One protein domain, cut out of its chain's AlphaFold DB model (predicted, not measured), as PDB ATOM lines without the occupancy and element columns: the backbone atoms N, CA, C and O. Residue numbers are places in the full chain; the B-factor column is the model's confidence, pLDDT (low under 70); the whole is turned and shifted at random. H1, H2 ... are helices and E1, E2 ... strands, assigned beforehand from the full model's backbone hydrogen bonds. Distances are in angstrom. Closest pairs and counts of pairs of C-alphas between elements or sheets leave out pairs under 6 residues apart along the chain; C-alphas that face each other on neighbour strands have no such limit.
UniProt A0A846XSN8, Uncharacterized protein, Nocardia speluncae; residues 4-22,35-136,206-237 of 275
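What this domain is: This is residues 4 to 22, 35 to 136 and 206 to 237 of the 275 residues of an uncharacterized protein of Nocardia speluncae (UniProt A0A846XSN8). Little regular structure: one strongly twisted sheet of five strands, curled like part of a barrel, with long loops and short H2 packed on E1; residues 8 to 13 stick out. The printed part has 153 residues, 57 in named elements, ordered H1 E1 E2 E3 E4 E5 H2; class mixed, sheet E3 E4 E2 E1 E5 mixed. It is compact, radius of gyration of the C-alphas 16.3 A, spans 48 by 38 by 31 A.

Where its parts are: H1 is residues 4 to 8, from C-alpha 4 at (-33.722, -42.718, 62.970). E1 is 39 to 47, 25.4 A; E2 72 to 76; E3 91 to 102, 29.7 A; E4 124 to 135, 29.8 A; E5 216 to 221. H2, 223 to 230, ends at C-alpha 230 (-20.000, -29.423, 41.389).

How they stand to each other: Within hydrogen-bond range are N 97 and O 130, 2.8 A, in antiparallel hairpin E3 and E4; N 74 and O 127, 2.8 A, in parallel E4 and E2; N 46 and O 75, 2.8 A, in antiparallel hairpin E1 and E2; N 41 and O 219, 2.9 A, in antiparallel E1 and E5; and every O i to N i+4 pair of H1 and H2. H2 is on the sheet, height 8.2 A; its closest C-alphas to E1 are Pro 223 and Thr 39, 5.8 A. H1 is not on it.

The domain as a whole: The farthest C-alphas, Arg 63 and Arg 231, are 48.7 A apart. Cuts leave C-alphas 22 and 35 18.0 A apart, 136 and 206 15.4 A. Links E1 to E2, E2 to E3 and E3 to E4 are long. pLDDT is under 70 in 49 residues, among them 4 to 22 and 50 to 68.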
ATOM      1  N   LYS A   4     -33.547 -41.376  62.381       43.03
ATOM      2  CA  LYS A   4     -33.722 -42.718  62.970       43.03
ATOM      3  C   LYS A   4     -35.179 -43.196  62.929       43.03
ATOM      4  O   LYS A   4     -35.429 -44.319  62.510       43.03
ATOM      5  N   GLU A   5     -36.133 -42.328  63.269       43.69
ATOM      6  CA  GLU A   5     -37.568 -42.667  63.301       43.69
ATOM      7  C   GLU A   5     -38.116 -42.964  61.899       43.69
ATOM      8  O   GLU A   5     -39.013 -43.782  61.732       43.69
ATOM      9  N   ARG A   6     -37.545 -42.342  60.858       51.94
ATOM     10  CA  ARG A   6     -37.984 -42.540  59.468       51.94
ATOM     11  C   ARG A   6     -37.550 -43.892  58.879       51.94
ATOM     12  O   ARG A   6     -38.100 -44.310  57.865       51.94
ATOM     13  N   ILE A   7     -36.564 -44.557  59.488       50.44
ATOM     14  CA  ILE A   7     -36.032 -45.850  59.030       50.44
ATOM     15  C   ILE A   7     -36.729 -47.021  59.734       50.44
ATOM     16  O   ILE A   7     -36.903 -48.063  59.110       50.44
ATOM     17  N   GLU A   8     -37.150 -46.860  60.991       45.78
ATOM     18  CA  GLU A   8     -37.800 -47.940  61.751       45.78
ATOM     19  C   GLU A   8     -39.212 -48.271  61.241       45.78
ATOM     20  O   GLU A   8     -39.611 -49.433  61.276       45.78
ATOM     21  N   ASP A   9     -39.938 -47.292  60.692       41.81
ATOM     22  CA  ASP A   9     -41.319 -47.495  60.222       41.81
ATOM     23  C   ASP A   9     -41.405 -47.968  58.753       41.81
ATOM     24  O   ASP A   9     -42.381 -48.574  58.301       41.81
ATOM     25  N   VAL A  10     -40.331 -47.776  57.980       43.28
ATOM     26  CA  VAL A  10     -40.222 -48.354  56.639       43.28
ATOM     27  C   VAL A  10     -39.710 -49.774  56.805       43.28
ATOM     28  O   VAL A  10     -38.504 -49.980  56.913       43.28
ATOM     29  N   ARG A  11     -40.615 -50.768  56.801       41.50
ATOM     30  CA  ARG A  11     -40.251 -52.195  56.703       41.50
ATOM     31  C   ARG A  11     -39.296 -52.396  55.530       41.50
ATOM     32  O   ARG A  11     -39.699 -52.553  54.377       41.50
ATOM     33  N   TYR A  12     -38.016 -52.373  55.856       40.91
ATOM     34  CA  TYR A  12     -36.916 -52.572  54.945       40.91
ATOM     35  C   TYR A  12     -36.998 -54.013  54.442       40.91
ATOM     36  O   TYR A  12     -36.776 -54.959  55.195       40.91
ATOM     37  N   ARG A  13     -37.372 -54.191  53.170       39.44
ATOM     38  CA  ARG A  13     -37.168 -55.467  52.483       39.44
ATOM     39  C   ARG A  13     -35.742 -55.457  51.931       39.44
ATOM     40  O   ARG A  13     -35.474 -54.638  51.048       39.44
ATOM     41  N   PRO A  14     -34.828 -56.303  52.441       38.34
ATOM     42  CA  PRO A  14     -33.493 -56.424  51.876       38.34
ATOM     43  C   PRO A  14     -33.595 -56.798  50.393       38.34
ATOM     44  O   PRO A  14     -34.528 -57.469  49.954       38.34
ATOM     45  N   ASN A  15     -32.653 -56.281  49.611       38.91
ATOM     46  CA  ASN A  15     -32.618 -56.349  48.153       38.91
ATOM     47  C   ASN A  15     -32.406 -57.782  47.626       38.91
ATOM     48  O   ASN A  15     -31.339 -58.099  47.110       38.91
ATOM     49  N   GLU A  16     -33.433 -58.627  47.670       36.94
ATOM     50  CA  GLU A  16     -33.397 -60.000  47.139       36.94
ATOM     51  C   GLU A  16     -33.461 -60.069  45.591       36.94
ATOM     52  O   GLU A  16     -33.469 -61.140  44.991       36.94
ATOM     53  N   TYR A  17     -33.469 -58.919  44.911       43.41
ATOM     54  CA  TYR A  17     -33.890 -58.809  43.513       43.41
ATOM     55  C   TYR A  17     -32.884 -58.014  42.671       43.41
ATOM     56  O   TYR A  17     -33.019 -56.805  42.460       43.41
ATOM     57  N   GLN A  18     -31.798 -58.670  42.259       43.31
ATOM     58  CA  GLN A  18     -30.692 -58.072  41.495       43.31
ATOM     59  C   GLN A  18     -30.578 -58.657  40.073       43.31
ATOM     60  O   GLN A  18     -29.670 -58.270  39.343       43.31
ATOM     61  N   ARG A  19     -31.466 -59.571  39.655       40.56
ATOM     62  CA  ARG A  19     -31.140 -60.636  38.695       40.56
ATOM     63  C   ARG A  19     -30.919 -60.247  37.227       40.56
ATOM     64  O   ARG A  19     -30.148 -60.949  36.582       40.56
ATOM     65  N   MET A  20     -31.529 -59.220  36.628       40.28
ATOM     66  CA  MET A  20     -31.590 -59.203  35.139       40.28
ATOM     67  C   MET A  20     -31.522 -57.832  34.436       40.28
ATOM     68  O   MET A  20     -32.396 -57.496  33.642       40.28
ATOM     69  N   TRP A  21     -30.446 -57.055  34.629       37.31
ATOM     70  CA  TRP A  21     -30.293 -55.750  33.947       37.31
ATOM     71  C   TRP A  21     -29.456 -55.729  32.651       37.31
ATOM     72  O   TRP A  21     -29.646 -54.820  31.850       37.31
ATOM     73  N   SER A  22     -28.608 -56.721  32.346       40.12
ATOM     74  CA  SER A  22     -27.720 -56.624  31.163       40.12
ATOM     75  C   SER A  22     -28.285 -57.151  29.831       40.12
ATOM     76  O   SER A  22     -27.522 -57.381  28.901       40.12
ATOM     77  N   HIS A  35     -28.346 -39.372  23.056       64.56
ATOM     78  CA  HIS A  35     -27.434 -40.244  23.773       64.56
ATOM     79  C   HIS A  35     -26.357 -39.348  24.377       64.56
ATOM     80  O   HIS A  35     -25.348 -39.047  23.745       64.56
ATOM     81  N   TYR A  36     -26.607 -38.854  25.584       73.50
ATOM     82  CA  TYR A  36     -25.579 -38.197  26.365       73.50
ATOM     83  C   TYR A  36     -24.559 -39.258  26.756       73.50
ATOM     84  O   TYR A  36     -24.927 -40.314  27.274       73.50
ATOM     85  N   ALA A  37     -23.282 -38.973  26.503       83.12
ATOM     86  CA  ALA A  37     -22.212 -39.773  27.068       83.12
ATOM     87  C   ALA A  37     -22.333 -39.687  28.602       83.12
ATOM     88  O   ALA A  37     -22.346 -38.571  29.139       83.12
ATOM     89  N   PRO A  38     -22.494 -40.820  29.310       86.31
ATOM     90  CA  PRO A  38     -22.552 -40.806  30.763       86.31
ATOM     91  C   PRO A  38     -21.276 -40.158  31.303       86.31
ATOM     92  O   PRO A  38     -20.174 -40.435  30.833       86.31
ATOM     93  N   THR A  39     -21.441 -39.243  32.255       92.56
ATOM     94  CA  THR A  39     -20.326 -38.570  32.919       92.56
ATOM     95  C   THR A  39     -20.034 -39.311  34.214       92.56
ATOM     96  O   THR A  39     -20.950 -39.537  35.005       92.56
ATOM     97  N   ASP A  40     -18.778 -39.700  34.423       93.88
ATOM     98  CA  ASP A  40     -18.347 -40.314  35.679       93.88
ATOM     99  C   ASP A  40     -18.218 -39.221  36.746       93.88
ATOM    100  O   ASP A  40     -17.548 -38.205  36.540       93.88
ATOM    101  N   VAL A  41     -18.910 -39.406  37.864       95.81
ATOM    102  CA  VAL A  41     -18.985 -38.439  38.957       95.81
ATOM    103  C   VAL A  41     -18.607 -39.125  40.259       95.81
ATOM    104  O   VAL A  41     -19.091 -40.213  40.570       95.81
ATOM    105  N   THR A  42     -17.761 -38.469  41.050       95.44
ATOM    106  CA  THR A  42     -17.354 -38.953  42.367       95.44
ATOM    107  C   THR A  42     -18.265 -38.410  43.463       95.44
ATOM    108  O   THR A  42     -18.609 -37.229  43.507       95.44
ATOM    109  N   VAL A  43     -18.665 -39.301  44.364       95.44
ATOM    110  CA  VAL A  43     -19.512 -38.999  45.516       95.44
ATOM    111  C   VAL A  43     -18.788 -39.415  46.787       95.44
ATOM    112  O   VAL A  43     -18.402 -40.573  46.920       95.44
ATOM    113  N   SER A  44     -18.605 -38.496  47.730       94.94
ATOM    114  CA  SER A  44     -17.978 -38.788  49.016       94.94
ATOM    115  C   SER A  44     -18.823 -39.740  49.859       94.94
ATOM    116  O   SER A  44     -20.025 -39.540  50.071       94.94
ATOM    117  N   LEU A  45     -18.151 -40.762  50.370       95.12
ATOM    118  CA  LEU A  45     -18.673 -41.765  51.278       95.12
ATOM    119  C   LEU A  45     -18.093 -41.556  52.676       95.12
ATOM    120  O   LEU A  45     -16.944 -41.151  52.843       95.12
ATOM    121  N   GLY A  46     -18.893 -41.870  53.686       92.75
ATOM    122  CA  GLY A  46     -18.469 -41.973  55.074       92.75
ATOM    123  C   GLY A  46     -18.811 -43.343  55.633       92.75
ATOM    124  O   GLY A  46     -19.669 -44.057  55.114       92.75
ATOM    125  N   ARG A  47     -18.130 -43.739  56.706       91.38
ATOM    126  CA  ARG A  47     -18.491 -44.953  57.442       91.38
ATOM    127  C   ARG A  47     -19.689 -44.652  58.324       91.38
ATOM    128  O   ARG A  47     -19.618 -43.732  59.134       91.38
ATOM    129  N   ARG A  48     -20.741 -45.464  58.223       84.94
ATOM    130  CA  ARG A  48     -21.938 -45.282  59.045       84.94
ATOM    131  C   ARG A  48     -21.635 -45.626  60.512       84.94
ATOM    132  O   ARG A  48     -21.338 -46.791  60.814       84.94
ATOM    133  N   PRO A  49     -21.714 -44.668  61.454       72.12
ATOM    134  CA  PRO A  49     -21.480 -44.948  62.864       72.12
ATOM    135  C   PRO A  49     -22.645 -45.785  63.407       72.12
ATOM    136  O   PRO A  49     -23.770 -45.307  63.524       72.12
ATOM    137  N   GLY A  50     -22.392 -47.059  63.714       64.50
ATOM    138  CA  GLY A  50     -23.407 -47.971  64.265       64.50
ATOM    139  C   GLY A  50     -23.688 -49.232  63.447       64.50
ATOM    140  O   GLY A  50     -24.498 -50.047  63.873       64.50
ATOM    141  N   ALA A  51     -22.968 -49.473  62.348       59.69
ATOM    142  CA  ALA A  51     -23.082 -50.705  61.552       59.69
ATOM    143  C   ALA A  51     -22.794 -52.021  62.323       59.69
ATOM    144  O   ALA A  51     -22.937 -53.114  61.782       59.69
ATOM    145  N   ARG A  52     -22.390 -51.946  63.601       56.19
ATOM    146  CA  ARG A  52     -22.076 -53.110  64.447       56.19
ATOM    147  C   ARG A  52     -23.284 -53.991  64.783       56.19
ATOM    148  O   ARG A  52     -23.071 -55.122  65.205       56.19
ATOM    149  N   GLU A  53     -24.514 -53.516  64.592       58.75
ATOM    150  CA  GLU A  53     -25.725 -54.251  64.994       58.75
ATOM    151  C   GLU A  53     -26.580 -54.746  63.816       58.75
ATOM    152  O   GLU A  53     -27.715 -55.186  63.983       58.75
ATOM    153  N   TYR A  54     -26.044 -54.719  62.595       59.06
ATOM    154  CA  TYR A  54     -26.801 -55.161  61.433       59.06
ATOM    155  C   TYR A  54     -26.772 -56.696  61.294       59.06
ATOM    156  O   TYR A  54     -25.816 -57.292  60.796       59.06
ATOM    157  N   LYS A  55     -27.844 -57.352  61.756       57.84
ATOM    158  CA  LYS A  55     -28.130 -58.775  61.510       57.84
ATOM    159  C   LYS A  55     -28.876 -58.924  60.186       57.84
ATOM    160  O   LYS A  55     -30.088 -59.122  60.177       57.84
ATOM    161  N   ASP A  56     -28.170 -58.821  59.064       61.06
ATOM    162  CA  ASP A  56     -28.776 -59.236  57.800       61.06
ATOM    163  C   ASP A  56     -29.011 -60.759  57.846       61.06
ATOM    164  O   ASP A  56     -28.048 -61.502  58.074       61.06
ATOM    165  N   PRO A  57     -30.237 -61.268  57.634       57.28
ATOM    166  CA  PRO A  57     -30.471 -62.705  57.520       57.28
ATOM    167  C   PRO A  57     -29.686 -63.328  56.359       57.28
ATOM    168  O   PRO A  57     -29.466 -64.531  56.356       57.28
ATOM    169  N   HIS A  58     -29.191 -62.546  55.395       53.88
ATOM    170  CA  HIS A  58     -28.308 -63.065  54.348       53.88
ATOM    171  C   HIS A  58     -26.838 -63.199  54.787       53.88
ATOM    172  O   HIS A  58     -26.047 -63.832  54.087       53.88
ATOM    173  N   TRP A  59     -26.472 -62.699  55.973       56.56
ATOM    174  CA  TRP A  59     -25.146 -62.861  56.581       56.56
ATOM    175  C   TRP A  59     -24.983 -64.201  57.324       56.56
ATOM    176  O   TRP A  59     -24.160 -64.337  58.234       56.56
ATOM    177  N   TYR A  60     -25.731 -65.249  56.963       54.78
ATOM    178  CA  TYR A  60     -25.412 -66.578  57.482       54.78
ATOM    179  C   TYR A  60     -24.009 -66.972  57.014       54.78
ATOM    180  O   TYR A  60     -23.810 -67.389  55.871       54.78
ATOM    181  N   LYS A  61     -23.039 -66.865  57.935       50.09
ATOM    182  CA  LYS A  61     -21.715 -67.485  57.854       50.09
ATOM    183  C   LYS A  61     -21.922 -68.972  57.591       50.09
ATOM    184  O   LYS A  61     -21.990 -69.782  58.516       50.09
ATOM    185  N   ARG A  62     -22.019 -69.374  56.321       54.62
ATOM    186  CA  ARG A  62     -21.767 -70.770  55.969       54.62
ATOM    187  C   ARG A  62     -20.362 -71.047  56.484       54.62
ATOM    188  O   ARG A  62     -19.448 -70.302  56.144       54.62
ATOM    189  N   ARG A  63     -20.189 -72.100  57.291       54.12
ATOM    190  CA  ARG A  63     -18.925 -72.480  57.966       54.12
ATOM    191  C   ARG A  63     -17.690 -72.597  57.046       54.12
ATOM    192  O   ARG A  63     -16.606 -72.870  57.538       54.12
ATOM    193  N   ARG A  64     -17.850 -72.428  55.730       57.47
ATOM    194  CA  ARG A  64     -16.807 -72.507  54.703       57.47
ATOM    195  C   ARG A  64     -16.531 -71.188  53.968       57.47
ATOM    196  O   ARG A  64     -15.716 -71.202  53.056       57.47
ATOM    197  N   SER A  65     -17.197 -70.077  54.301       56.41
ATOM    198  CA  SER A  65     -16.822 -68.784  53.713       56.41
ATOM    199  C   SER A  65     -15.564 -68.262  54.416       56.41
ATOM    200  O   SER A  65     -15.594 -68.118  55.639       56.41
ATOM    201  N   PRO A  66     -14.465 -67.995  53.689       57.06
ATOM    202  CA  PRO A  66     -13.198 -67.574  54.285       57.06
ATOM    203  C   PRO A  66     -13.227 -66.145  54.846       57.06
ATOM    204  O   PRO A  66     -12.316 -65.766  55.579       57.06
ATOM    205  N   LEU A  67     -14.261 -65.344  54.552       58.09
ATOM    206  CA  LEU A  67     -14.363 -63.997  55.107       58.09
ATOM    207  C   LEU A  67     -14.842 -64.035  56.562       58.09
ATOM    208  O   LEU A  67     -16.006 -64.301  56.871       58.09
ATOM    209  N   SER A  68     -13.915 -63.738  57.470       62.91
ATOM    210  CA  SER A  68     -14.167 -63.599  58.905       62.91
ATOM    211  C   SER A  68     -14.770 -62.238  59.280       62.91
ATOM    212  O   SER A  68     -15.360 -62.117  60.361       62.91
ATOM    213  N   VAL A  69     -14.654 -61.245  58.390       70.38
ATOM    214  CA  VAL A  69     -14.929 -59.823  58.640       70.38
ATOM    215  C   VAL A  69     -16.350 -59.452  58.222       70.38
ATOM    216  O   VAL A  69     -16.811 -59.868  57.164       70.38
ATOM    217  N   ALA A  70     -17.049 -58.682  59.059       77.25
ATOM    218  CA  ALA A  70     -18.370 -58.146  58.732       77.25
ATOM    219  C   ALA A  70     -18.299 -57.199  57.513       77.25
ATOM    220  O   ALA A  70     -17.286 -56.513  57.356       77.25
ATOM    221  N   PRO A  71     -19.352 -57.123  56.675       84.44
ATOM    222  CA  PRO A  71     -19.375 -56.210  55.539       84.44
ATOM    223  C   PRO A  71     -19.169 -54.766  55.995       84.44
ATOM    224  O   PRO A  71     -19.731 -54.331  57.002       84.44
ATOM    225  N   LEU A  72     -18.379 -54.011  55.238       89.31
ATOM    226  CA  LEU A  72     -18.191 -52.590  55.487       89.31
ATOM    227  C   LEU A  72     -19.449 -51.827  55.055       89.31
ATOM    228  O   LEU A  72     -19.805 -51.845  53.879       89.31
ATOM    229  N   GLU A  73     -20.110 -51.140  55.982       90.62
ATOM    230  CA  GLU A  73     -21.232 -50.258  55.647       90.62
ATOM    231  C   GLU A  73     -20.754 -48.819  55.444       90.62
ATOM    232  O   GLU A  73     -20.213 -48.176  56.349       90.62
ATOM    233  N   LEU A  74     -20.990 -48.317  54.239       93.69
ATOM    234  CA  LEU A  74     -20.702 -46.958  53.819       93.69
ATOM    235  C   LEU A  74     -22.016 -46.216  53.579       93.69
ATOM    236  O   LEU A  74     -23.006 -46.790  53.118       93.69
ATOM    237  N   GLU A  75     -22.020 -44.927  53.873       94.56
ATOM    238  CA  GLU A  75     -23.130 -44.026  53.604       94.56
ATOM    239  C   GLU A  75     -22.678 -42.844  52.751       94.56
ATOM    240  O   GLU A  75     -21.543 -42.381  52.852       94.56
ATOM    241  N   VAL A  76     -23.563 -42.357  51.887       94.94
ATOM    242  CA  VAL A  76     -23.322 -41.126  51.129       94.94
ATOM    243  C   VAL A  76     -23.442 -39.942  52.088       94.94
ATOM    244  O   VAL A  76     -24.543 -39.605  52.514       94.94
ATOM    245  N   ILE A  77     -22.308 -39.325  52.433       94.00
ATOM    246  CA  ILE A  77     -22.250 -38.210  53.397       94.00
ATOM    247  C   ILE A  77     -22.417 -36.843  52.741       94.00
ATOM    248  O   ILE A  77     -22.848 -35.893  53.391       94.00
ATOM    249  N   GLN A  78     -22.071 -36.723  51.460       93.62
ATOM    250  CA  GLN A  78     -22.253 -35.464  50.753       93.62
ATOM    251  C   GLN A  78     -23.732 -35.251  50.403       93.62
ATOM    252  O   GLN A  78     -24.409 -36.192  49.971       93.62
ATOM    253  N   PRO A  79     -24.253 -34.021  50.528       94.62
ATOM    254  CA  PRO A  79     -25.590 -33.719  50.050       94.62
ATOM    255  C   PRO A  79     -25.646 -33.874  48.524       94.62
ATOM    256  O   PRO A  79     -24.849 -33.293  47.791       94.62
ATOM    257  N   LEU A  80     -26.598 -34.676  48.039       96.62
ATOM    258  CA  LEU A  80     -26.857 -34.823  46.606       96.62
ATOM    259  C   LEU A  80     -27.779 -33.700  46.099       96.62
ATOM    260  O   LEU A  80     -28.702 -33.312  46.829       96.62
ATOM    261  N   PRO A  81     -27.581 -33.208  44.860       97.75
ATOM    262  CA  PRO A  81     -28.418 -32.166  44.272       97.75
ATOM    263  C   PRO A  81     -29.838 -32.676  44.020       97.75
ATOM    264  O   PRO A  81     -30.047 -33.868  43.803       97.75
ATOM    265  N   ASP A  82     -30.815 -31.772  43.937       97.81
ATOM    266  CA  ASP A  82     -32.201 -32.103  43.567       97.81
ATOM    267  C   ASP A  82     -32.369 -32.293  42.046       97.81
ATOM    268  O   ASP A  82     -33.297 -31.794  41.406       97.81
ATOM    269  N   VAL A  83     -31.449 -33.049  41.450       98.00
ATOM    270  CA  VAL A  83     -31.430 -33.435  40.038       98.00
ATOM    271  C   VAL A  83     -31.299 -34.950  39.979       98.00
ATOM    272  O   VAL A  83     -30.495 -35.541  40.686       98.00
ATOM    273  N   CYS A  84     -32.087 -35.618  39.149       97.06
ATOM    274  CA  CYS A  84     -32.018 -37.066  39.002       97.06
ATOM    275  C   CYS A  84     -30.725 -37.486  38.290       97.06
ATOM    276  O   CYS A  84     -30.487 -37.060  37.159       97.06
ATOM    277  N   ALA A  85     -29.949 -38.385  38.903       95.88
ATOM    278  CA  ALA A  85     -28.684 -38.873  38.346       95.88
ATOM    279  C   ALA A  85     -28.845 -39.556  36.976       95.88
ATOM    280  O   ALA A  85     -28.001 -39.381  36.108       95.88
ATOM    281  N   ALA A  86     -29.951 -40.273  36.743       93.25
ATOM    282  CA  ALA A  86     -30.172 -41.007  35.495       93.25
ATOM    283  C   ALA A  86     -30.622 -40.118  34.318       93.25
ATOM    284  O   ALA A  86     -30.257 -40.376  33.178       93.25
ATOM    285  N   HIS A  87     -31.438 -39.090  34.577       94.62
ATOM    286  CA  HIS A  87     -32.098 -38.312  33.514       94.62
ATOM    287  C   HIS A  87     -31.732 -36.822  33.496       94.62
ATOM    288  O   HIS A  87     -32.200 -36.107  32.615       94.62
ATOM    289  N   GLY A  88     -31.016 -36.311  34.501       96.12
ATOM    290  CA  GLY A  88     -30.666 -34.891  34.590       96.12
ATOM    291  C   GLY A  88     -31.850 -33.934  34.774       96.12
ATOM    292  O   GLY A  88     -31.711 -32.744  34.496       96.12
ATOM    293  N   ARG A  89     -33.017 -34.445  35.191       96.81
ATOM    294  CA  ARG A  89     -34.261 -33.680  35.418       96.81
ATOM    295  C   ARG A  89     -34.439 -33.328  36.899       96.81
ATOM    296  O   ARG A  89     -33.922 -34.082  37.724       96.81
ATOM    297  N   PRO A  90     -35.216 -32.286  37.249       98.38
ATOM    298  CA  PRO A  90     -35.525 -31.959  38.642       98.38
ATOM    299  C   PRO A  90     -36.084 -33.159  39.413       98.38
ATOM    300  O   PRO A  90     -36.901 -33.931  38.891       98.38
ATOM    301  N   ALA A  91     -35.605 -33.339  40.640       97.94
ATOM    302  CA  ALA A  91     -36.061 -34.395  41.529       97.94
ATOM    303  C   ALA A  91     -37.443 -34.057  42.104       97.94
ATOM    304  O   ALA A  91     -37.704 -32.923  42.486       97.94
ATOM    305  N   VAL A  92     -38.322 -35.057  42.180       97.94
ATOM    306  CA  VAL A  92     -39.639 -34.950  42.838       97.94
ATOM    307  C   VAL A  92     -39.672 -35.679  44.175       97.94
ATOM    308  O   VAL A  92     -40.514 -35.400  45.022       97.94
ATOM    309  N   SER A  93     -38.772 -36.640  44.370       96.19
ATOM    310  CA  SER A  93     -38.617 -37.368  45.623       96.19
ATOM    311  C   SER A  93     -37.202 -37.930  45.749       96.19
ATOM    312  O   SER A  93     -36.406 -37.890  44.807       96.19
ATOM    313  N   ARG A  94     -36.880 -38.435  46.942       95.44
ATOM    314  CA  ARG A  94     -35.619 -39.112  47.249       95.44
ATOM    315  C   ARG A  94     -35.911 -40.560  47.625       95.44
ATOM    316  O   ARG A  94     -36.867 -40.833  48.348       95.44
ATOM    317  N   LEU A  95     -35.114 -41.487  47.105       92.94
ATOM    318  CA  LEU A  95     -35.254 -42.919  47.354       92.94
ATOM    319  C   LEU A  95     -34.011 -43.440  48.067       92.94
ATOM    320  O   LEU A  95     -32.905 -43.273  47.565       92.94
ATOM    321  N   LEU A  96     -34.192 -44.118  49.201       91.62
ATOM    322  CA  LEU A  96     -33.098 -44.829  49.854       91.62
ATOM    323  C   LEU A  96     -32.681 -46.023  48.985       91.62
ATOM    324  O   LEU A  96     -33.440 -46.979  48.816       91.62
ATOM    325  N   VAL A  97     -31.471 -45.968  48.435       90.75
ATOM    326  CA  VAL A  97     -30.868 -47.047  47.651       90.75
ATOM    327  C   VAL A  97     -29.749 -47.668  48.472       90.75
ATOM    328  O   VAL A  97     -28.917 -46.964  49.042       90.75
ATOM    329  N   ARG A  98     -29.725 -49.002  48.511       88.75
ATOM    330  CA  ARG A  98     -28.605 -49.780  49.047       88.75
ATOM    331  C   ARG A  98     -27.975 -50.594  47.930       88.75
ATOM    332  O   ARG A  98     -28.637 -51.440  47.331       88.75
ATOM    333  N   SER A  99     -26.708 -50.332  47.663       90.50
ATOM    334  CA  SER A  99     -25.907 -51.035  46.670       90.50
ATOM    335  C   SER A  99     -25.002 -52.036  47.376       90.50
ATOM    336  O   SER A  99     -24.291 -51.682  48.315       90.50
ATOM    337  N   LEU A 100     -25.058 -53.293  46.936       89.94
ATOM    338  CA  LEU A 100     -24.244 -54.383  47.465       89.94
ATOM    339  C   LEU A 100     -23.032 -54.594  46.557       89.94
ATOM    340  O   LEU A 100     -23.183 -54.753  45.341       89.94
ATOM    341  N   PHE A 101     -21.854 -54.617  47.166       90.06
ATOM    342  CA  PHE A 101     -20.584 -54.871  46.506       90.06
ATOM    343  C   PHE A 101     -20.004 -56.181  47.000       90.06
ATOM    344  O   PHE A 101     -20.074 -56.524  48.184       90.06
ATOM    345  N   TYR A 102     -19.416 -56.902  46.060       87.38
ATOM    346  CA  TYR A 102     -18.926 -58.246  46.275       87.38
ATOM    347  C   TYR A 102     -17.441 -58.295  45.977       87.38
ATOM    348  O   TYR A 102     -16.941 -57.617  45.076       87.38
ATOM    349  N   GLU A 103     -16.725 -59.109  46.734       82.94
ATOM    350  CA  GLU A 103     -15.330 -59.384  46.442       82.94
ATOM    351  C   GLU A 103     -15.255 -60.370  45.274       82.94
ATOM    352  O   GLU A 103     -15.839 -61.456  45.319       82.94
ATOM    353  N   THR A 104     -14.601 -59.962  44.187       78.69
ATOM    354  CA  THR A 104     -14.358 -60.826  43.029       78.69
ATOM    355  C   THR A 104     -12.860 -61.013  42.851       78.69
ATOM    356  O   THR A 104     -12.075 -60.172  43.276       78.69
ATOM    357  N   THR A 105     -12.453 -62.103  42.201       74.56
ATOM    358  CA  THR A 105     -11.030 -62.393  41.952       74.56
ATOM    359  C   THR A 105     -10.354 -61.363  41.047       74.56
ATOM    360  O   THR A 105      -9.135 -61.266  41.057       74.56
ATOM    361  N   VAL A 106     -11.134 -60.637  40.237       74.44
ATOM    362  CA  VAL A 106     -10.628 -59.683  39.237       74.44
ATOM    363  C   VAL A 106     -10.688 -58.248  39.758       74.44
ATOM    364  O   VAL A 106      -9.751 -57.485  39.555       74.44
ATOM    365  N   HIS A 107     -11.770 -57.887  40.452       69.38
ATOM    366  CA  HIS A 107     -11.963 -56.549  41.002       69.38
ATOM    367  C   HIS A 107     -12.451 -56.622  42.453       69.38
ATOM    368  O   HIS A 107     -13.510 -57.223  42.712       69.38
ATOM    369  N   PRO A 108     -11.735 -56.001  43.410       75.62
ATOM    370  CA  PRO A 108     -12.292 -55.810  44.736       75.62
ATOM    371  C   PRO A 108     -13.566 -54.965  44.610       75.62
ATOM    372  O   PRO A 108     -13.621 -54.014  43.835       75.62
ATOM    373  N   ARG A 109     -14.612 -55.342  45.354       82.38
ATOM    374  CA  ARG A 109     -15.861 -54.568  45.479       82.38
ATOM    375  C   ARG A 109     -16.503 -54.249  44.126       82.38
ATOM    376  O   ARG A 109     -16.790 -53.097  43.807       82.38
ATOM    377  N   HIS A 110     -16.765 -55.284  43.334       83.75
ATOM    378  CA  HIS A 110     -17.534 -55.132  42.106       83.75
ATOM    379  C   HIS A 110     -19.038 -55.038  42.438       83.75
ATOM    380  O   HIS A 110     -19.543 -55.858  43.219       83.75
ATOM    381  N   PRO A 111     -19.777 -54.072  41.868       83.62
ATOM    382  CA  PRO A 111     -21.225 -54.019  41.982       83.62
ATOM    383  C   PRO A 111     -21.788 -55.192  41.188       83.62
ATOM    384  O   PRO A 111     -21.693 -55.240  39.964       83.62
ATOM    385  N   GLN A 112     -22.348 -56.190  41.864       72.69
ATOM    386  CA  GLN A 112     -22.859 -57.349  41.142       72.69
ATOM    387  C   GLN A 112     -24.127 -56.942  40.390       72.69
ATOM    388  O   GLN A 112     -25.154 -56.653  40.985       72.69
ATOM    389  N   THR A 113     -24.113 -56.926  39.068       64.69
ATOM    390  CA  THR A 113     -25.358 -56.919  38.293       64.69
ATOM    391  C   THR A 113     -25.795 -58.385  38.203       64.69
ATOM    392  O   THR A 113     -24.990 -59.248  37.872       64.69
ATOM    393  N   GLY A 114     -27.002 -58.736  38.658       55.66
ATOM    394  CA  GLY A 114     -27.322 -60.062  39.229       55.66
ATOM    395  C   GLY A 114     -27.417 -61.268  38.290       55.66
ATOM    396  O   GLY A 114     -28.232 -62.159  38.512       55.66
ATOM    397  N   ARG A 115     -26.539 -61.374  37.295       53.56
ATOM    398  CA  ARG A 115     -26.467 -62.491  36.346       53.56
ATOM    399  C   ARG A 115     -25.396 -63.528  36.665       53.56
ATOM    400  O   ARG A 115     -25.136 -64.398  35.846       53.56
ATOM    401  N   SER A 116     -24.827 -63.521  37.867       55.38
ATOM    402  CA  SER A 116     -23.969 -64.616  38.340       55.38
ATOM    403  C   SER A 116     -24.805 -65.842  38.761       55.38
ATOM    404  O   SER A 116     -24.673 -66.352  39.874       55.38
ATOM    405  N   MET A 117     -25.706 -66.314  37.893       49.91
ATOM    406  CA  MET A 117     -26.341 -67.621  38.057       49.91
ATOM    407  C   MET A 117     -25.277 -68.688  37.791       49.91
ATOM    408  O   MET A 117     -24.869 -68.883  36.654       49.91
ATOM    409  N   GLY A 118     -24.794 -69.350  38.842       57.34
ATOM    410  CA  GLY A 118     -23.941 -70.538  38.710       57.34
ATOM    411  C   GLY A 118     -22.584 -70.469  39.402       57.34
ATOM    412  O   GLY A 118     -21.910 -71.490  39.486       57.34
ATOM    413  N   ARG A 119     -22.177 -69.319  39.953       61.91
ATOM    414  CA  ARG A 119     -20.991 -69.248  40.822       61.91
ATOM    415  C   ARG A 119     -21.420 -69.102  42.270       61.91
ATOM    416  O   ARG A 119     -22.412 -68.432  42.555       61.91
ATOM    417  N   HIS A 120     -20.695 -69.778  43.164       64.12
ATOM    418  CA  HIS A 120     -20.899 -69.674  44.605       64.12
ATOM    419  C   HIS A 120     -21.083 -68.203  44.993       64.12
ATOM    420  O   HIS A 120     -20.299 -67.379  44.516       64.12
ATOM    421  N   PRO A 121     -22.110 -67.869  45.800       64.94
ATOM    422  CA  PRO A 121     -22.363 -66.492  46.188       64.94
ATOM    423  C   PRO A 121     -21.101 -65.977  46.866       64.94
ATOM    424  O   PRO A 121     -20.722 -66.463  47.936       64.94
ATOM    425  N   THR A 122     -20.409 -65.055  46.201       73.88
ATOM    426  CA  THR A 122     -19.298 -64.364  46.827       73.88
ATOM    427  C   THR A 122     -19.869 -63.604  48.020       73.88
ATOM    428  O   THR A 122     -20.999 -63.105  47.964       73.88
ATOM    429  N   PRO A 123     -19.167 -63.589  49.153       80.38
ATOM    430  CA  PRO A 123     -19.630 -62.834  50.303       80.38
ATOM    431  C   PRO A 123     -19.699 -61.335  49.970       80.38
ATOM    432  O   PRO A 123     -18.868 -60.801  49.230       80.38
ATOM    433  N   VAL A 124     -20.717 -60.661  50.513       84.44
ATOM    434  CA  VAL A 124     -20.861 -59.203  50.420       84.44
ATOM    435  C   VAL A 124     -19.723 -58.570  51.212       84.44
ATOM    436  O   VAL A 124     -19.579 -58.844  52.403       84.44
ATOM    437  N   SER A 125     -18.916 -57.736  50.564       87.81
ATOM    438  CA  SER A 125     -17.770 -57.073  51.192       87.81
ATOM    439  C   SER A 125     -18.098 -55.652  51.629       87.81
ATOM    440  O   SER A 125     -17.599 -55.180  52.652       87.81
ATOM    441  N   THR A 126     -18.942 -54.948  50.874       90.75
ATOM    442  CA  THR A 126     -19.281 -53.549  51.150       90.75
ATOM    443  C   THR A 126     -20.736 -53.269  50.795       90.75
ATOM    444  O   THR A 126     -21.243 -53.730  49.774       90.75
ATOM    445  N   ILE A 127     -21.423 -52.513  51.646       91.88
ATOM    446  CA  ILE A 127     -22.799 -52.062  51.444       91.88
ATOM    447  C   ILE A 127     -22.767 -50.542  51.425       91.88
ATOM    448  O   ILE A 127     -22.387 -49.934  52.418       91.88
ATOM    449  N   VAL A 128     -23.184 -49.924  50.322       93.38
ATOM    450  CA  VAL A 128     -23.313 -48.464  50.232       93.38
ATOM    451  C   VAL A 128     -24.782 -48.087  50.317       93.38
ATOM    452  O   VAL A 128     -25.576 -48.524  49.485       93.38
ATOM    453  N   ALA A 129     -25.152 -47.280  51.305       93.00
ATOM    454  CA  ALA A 129     -26.498 -46.747  51.478       93.00
ATOM    455  C   ALA A 129     -26.532 -45.238  51.192       93.00
ATOM    456  O   ALA A 129     -25.644 -44.498  51.600       93.00
ATOM    457  N   GLY A 130     -27.570 -44.756  50.520       93.19
ATOM    458  CA  GLY A 130     -27.749 -43.320  50.309       93.19
ATOM    459  C   GLY A 130     -29.128 -42.981  49.772       93.19
ATOM    460  O   GLY A 130     -29.781 -43.813  49.140       93.19
ATOM    461  N   GLU A 131     -29.588 -41.763  50.034       95.00
ATOM    462  CA  GLU A 131     -30.824 -41.240  49.457       95.00
ATOM    463  C   GLU A 131     -30.542 -40.611  48.095       95.00
ATOM    464  O   GLU A 131     -29.822 -39.621  48.005       95.00
ATOM    465  N   TRP A 132     -31.130 -41.165  47.036       96.00
ATOM    466  CA  TRP A 132     -30.911 -40.716  45.667       96.00
ATOM    467  C   TRP A 132     -32.093 -39.911  45.126       96.00
ATOM    468  O   TRP A 132     -33.239 -40.355  45.253       96.00
ATOM    469  N   PRO A 133     -31.843 -38.761  44.476       97.44
ATOM    470  CA  PRO A 133     -32.882 -37.965  43.832       97.44
ATOM    471  C   PRO A 133     -33.482 -38.698  42.624       97.44
ATOM    472  O   PRO A 133     -32.771 -39.136  41.712       97.44
ATOM    473  N   ILE A 134     -34.812 -38.786  42.578       96.81
ATOM    474  CA  ILE A 134     -35.559 -39.370  41.460       96.81
ATOM    475  C   ILE A 134     -36.502 -38.337  40.842       96.81
ATOM    476  O   ILE A 134     -37.161 -37.573  41.543       96.81
ATOM    477  N   CYS A 135     -36.554 -38.293  39.510       97.38
ATOM    478  CA  CYS A 135     -37.445 -37.393  38.776       97.38
ATOM    479  C   CYS A 135     -38.812 -38.038  38.512       97.38
ATOM    480  O   CYS A 135     -38.967 -39.258  38.605       97.38
ATOM    481  N   ASP A 136     -39.779 -37.226  38.080       97.06
ATOM    482  CA  ASP A 136     -41.141 -37.677  37.754       97.06
ATOM    483  C   ASP A 136     -41.178 -38.787  36.683       97.06
ATOM    484  O   ASP A 136     -42.016 -39.685  36.674       97.06
ATOM    485  N   VAL A 206     -29.143 -46.220  40.279       89.12
ATOM    486  CA  VAL A 206     -27.985 -45.476  39.819       89.12
ATOM    487  C   VAL A 206     -26.904 -46.486  39.453       89.12
ATOM    488  O   VAL A 206     -26.691 -47.451  40.191       89.12
ATOM    489  N   GLN A 207     -26.290 -46.311  38.286       90.25
ATOM    490  CA  GLN A 207     -25.183 -47.159  37.865       90.25
ATOM    491  C   GLN A 207     -23.948 -46.734  38.649       90.25
ATOM    492  O   GLN A 207     -23.490 -45.597  38.561       90.25
ATOM    493  N   VAL A 208     -23.474 -47.644  39.487       92.56
ATOM    494  CA  VAL A 208     -22.320 -47.417  40.346       92.56
ATOM    495  C   VAL A 208     -21.172 -48.250  39.811       92.56
ATOM    496  O   VAL A 208     -21.390 -49.392  39.407       92.56
ATOM    497  N   ARG A 209     -19.967 -47.687  39.806       92.06
ATOM    498  CA  ARG A 209     -18.744 -48.381  39.398       92.06
ATOM    499  C   ARG A 209     -18.109 -49.133  40.575       92.06
ATOM    500  O   ARG A 209     -18.511 -48.925  41.722       92.06
ATOM    501  N   PRO A 210     -17.147 -50.041  40.318       91.88
ATOM    502  CA  PRO A 210     -16.357 -50.662  41.378       91.88
ATOM    503  C   PRO A 210     -15.742 -49.629  42.324       91.88
ATOM    504  O   PRO A 210     -15.362 -48.535  41.902       91.88
ATOM    505  N   ILE A 211     -15.688 -49.976  43.610       91.44
ATOM    506  CA  ILE A 211     -15.149 -49.097  44.649       91.44
ATOM    507  C   ILE A 211     -13.665 -49.396  44.821       91.44
ATOM    508  O   ILE A 211     -13.303 -50.390  45.453       91.44
ATOM    509  N   ASP A 212     -12.829 -48.492  44.317       90.38
ATOM    510  CA  ASP A 212     -11.382 -48.532  44.532       90.38
ATOM    511  C   ASP A 212     -10.997 -47.934  45.905       90.38
ATOM    512  O   ASP A 212     -10.091 -48.434  46.567       90.38
ATOM    513  N   ASP A 213     -11.723 -46.904  46.364       91.56
ATOM    514  CA  ASP A 213     -11.490 -46.188  47.630       91.56
ATOM    515  C   ASP A 213     -12.782 -46.122  48.465       91.56
ATOM    516  O   ASP A 213     -13.841 -45.750  47.971       91.56
ATOM    517  N   GLU A 214     -12.703 -46.445  49.759       91.88
ATOM    518  CA  GLU A 214     -13.836 -46.377  50.700       91.88
ATOM    519  C   GLU A 214     -14.400 -44.968  50.884       91.88
ATOM    520  O   GLU A 214     -15.513 -44.820  51.386       91.88
ATOM    521  N   ARG A 215     -13.633 -43.941  50.510       93.06
ATOM    522  CA  ARG A 215     -14.007 -42.530  50.637       93.06
ATOM    523  C   ARG A 215     -14.811 -42.016  49.449       93.06
ATOM    524  O   ARG A 215     -15.459 -40.980  49.579       93.06
ATOM    525  N   PHE A 216     -14.788 -42.704  48.305       94.62
ATOM    526  CA  PHE A 216     -15.391 -42.202  47.072       94.62
ATOM    527  C   PHE A 216     -16.162 -43.285  46.319       94.62
ATOM    528  O   PHE A 216     -15.675 -44.381  46.060       94.62
ATOM    529  N   LEU A 217     -17.368 -42.935  45.892       95.19
ATOM    530  CA  LEU A 217     -18.199 -43.725  45.001       95.19
ATOM    531  C   LEU A 217     -18.172 -43.105  43.608       95.19
ATOM    532  O   LEU A 217     -18.582 -41.957  43.447       95.19
ATOM    533  N   ARG A 218     -17.724 -43.861  42.605       95.62
ATOM    534  CA  ARG A 218     -17.833 -43.461  41.196       95.62
ATOM    535  C   ARG A 218     -19.176 -43.879  40.625       95.62
ATOM    536  O   ARG A 218     -19.621 -45.012  40.828       95.62
ATOM    537  N   VAL A 219     -19.838 -42.952  39.952       94.88
ATOM    538  CA  VAL A 219     -21.232 -43.072  39.538       94.88
ATOM    539  C   VAL A 219     -21.369 -42.560  38.116       94.88
ATOM    540  O   VAL A 219     -21.009 -41.419  37.834       94.88
ATOM    541  N   ASP A 220     -21.962 -43.370  37.244       94.12
ATOM    542  CA  ASP A 220     -22.316 -42.928  35.900       94.12
ATOM    543  C   ASP A 220     -23.602 -42.092  35.985       94.12
ATOM    544  O   ASP A 220     -24.690 -42.599  36.292       94.12
ATOM    545  N   ALA A 221     -23.470 -40.788  35.751       95.06
ATOM    546  CA  ALA A 221     -24.550 -39.824  35.893       95.06
ATOM    547  C   ALA A 221     -24.731 -38.954  34.645       95.06
ATOM    548  O   ALA A 221     -23.853 -38.794  33.797       95.06
ATOM    549  N   HIS A 222     -25.912 -38.355  34.542       95.81
ATOM    550  CA  HIS A 222     -26.233 -37.380  33.514       95.81
ATOM    551  C   HIS A 222     -25.396 -36.094  33.700       95.81
ATOM    552  O   HIS A 222     -25.258 -35.636  34.838       95.81
ATOM    553  N   PRO A 223     -24.936 -35.422  32.625       96.44
ATOM    554  CA  PRO A 223     -24.138 -34.192  32.720       96.44
ATOM    555  C   PRO A 223     -24.738 -33.114  33.636       96.44
ATOM    556  O   PRO A 223     -24.058 -32.600  34.515       96.44
ATOM    557  N   ASN A 224     -26.043 -32.835  33.525       97.12
ATOM    558  CA  ASN A 224     -26.738 -31.899  34.427       97.12
ATOM    559  C   ASN A 224     -26.606 -32.251  35.918       97.12
ATOM    560  O   ASN A 224     -26.537 -31.351  36.752       97.12
ATOM    561  N   PHE A 225     -26.596 -33.543  36.263       97.31
ATOM    562  CA  PHE A 225     -26.374 -33.981  37.639       97.31
ATOM    563  C   PHE A 225     -24.946 -33.667  38.076       97.31
ATOM    564  O   PHE A 225     -24.758 -33.100  39.147       97.31
ATOM    565  N   ALA A 226     -23.959 -33.965  37.225       96.69
ATOM    566  CA  ALA A 226     -22.557 -33.643  37.472       96.69
ATOM    567  C   ALA A 226     -22.358 -32.133  37.680       96.69
ATOM    568  O   ALA A 226     -21.797 -31.704  38.687       96.69
ATOM    569  N   THR A 227     -22.902 -31.306  36.780       97.06
ATOM    570  CA  THR A 227     -22.842 -29.842  36.885       97.06
ATOM    571  C   THR A 227     -23.500 -29.334  38.166       97.06
ATOM    572  O   THR A 227     -22.971 -28.425  38.801       97.06
ATOM    573  N   ALA A 228     -24.643 -29.902  38.559       97.56
ATOM    574  CA  ALA A 228     -25.316 -29.528  39.798       97.56
ATOM    575  C   ALA A 228     -24.515 -29.953  41.035       97.56
ATOM    576  O   ALA A 228     -24.430 -29.186  41.990       97.56
ATOM    577  N   LEU A 229     -23.893 -31.133  41.006       97.12
ATOM    578  CA  LEU A 229     -23.082 -31.628  42.111       97.12
ATOM    579  C   LEU A 229     -21.834 -30.766  42.335       97.12
ATOM    580  O   LEU A 229     -21.535 -30.440  43.474       97.12
ATOM    581  N   HIS A 230     -21.161 -30.317  41.272       95.50
ATOM    582  CA  HIS A 230     -20.000 -29.423  41.389       95.50
ATOM    583  C   HIS A 230     -20.320 -28.052  42.002       95.50
ATOM    584  O   HIS A 230     -19.416 -27.372  42.479       95.50
ATOM    585  N   ARG A 231     -21.588 -27.628  41.986       96.44
ATOM    586  CA  ARG A 231     -22.026 -26.378  42.630       96.44
ATOM    587  C   ARG A 231     -22.270 -26.539  44.125       96.44
ATOM    588  O   ARG A 231     -22.390 -25.537  44.823       96.44
ATOM    589  N   ILE A 232     -22.389 -27.773  44.605       94.94
ATOM    590  CA  ILE A 232     -22.574 -28.056  46.020       94.94
ATOM    591  C   ILE A 232     -21.193 -28.016  46.677       94.94
ATOM    592  O   ILE A 232     -20.306 -28.756  46.250       94.94
ATOM    593  N   PRO A 233     -20.990 -27.179  47.709       88.56
ATOM    594  CA  PRO A 233     -19.759 -27.203  48.478       88.56
ATOM    595  C   PRO A 233     -19.549 -28.612  49.023       88.56
ATOM    596  O   PRO A 233     -20.422 -29.154  49.707       88.56
ATOM    597  N   SER A 234     -18.403 -29.214  48.711       80.12
ATOM    598  CA  SER A 234     -18.019 -30.467  49.346       80.12
ATOM    599  C   SER A 234     -18.011 -30.249  50.859       80.12
ATOM    600  O   SER A 234     -17.478 -29.221  51.301       80.12
ATOM    601  N   PRO A 235     -18.581 -31.169  51.660       77.06
ATOM    602  CA  PRO A 235     -18.401 -31.091  53.100       77.06
ATOM    603  C   PRO A 235     -16.896 -30.998  53.382       77.06
ATOM    604  O   PRO A 235     -16.117 -31.637  52.661       77.06
ATOM    605  N   PRO A 236     -16.467 -30.187  54.369       73.88
ATOM    606  CA  PRO A 236     -15.064 -30.167  54.751       73.88
ATOM    607  C   PRO A 236     -14.637 -31.619  54.984       73.88
ATOM    608  O   PRO A 236     -15.437 -32.383  55.545       73.88
ATOM    609  N   PRO A 237     -13.454 -32.033  54.485       70.62
ATOM    610  CA  PRO A 237     -12.975 -33.394  54.673       70.62
ATOM    611  C   PRO A 237     -13.143 -33.703  56.149       70.62
ATOM    612  O   PRO A 237     -12.657 -32.916  56.960       70.62
TER     613      PRO A 237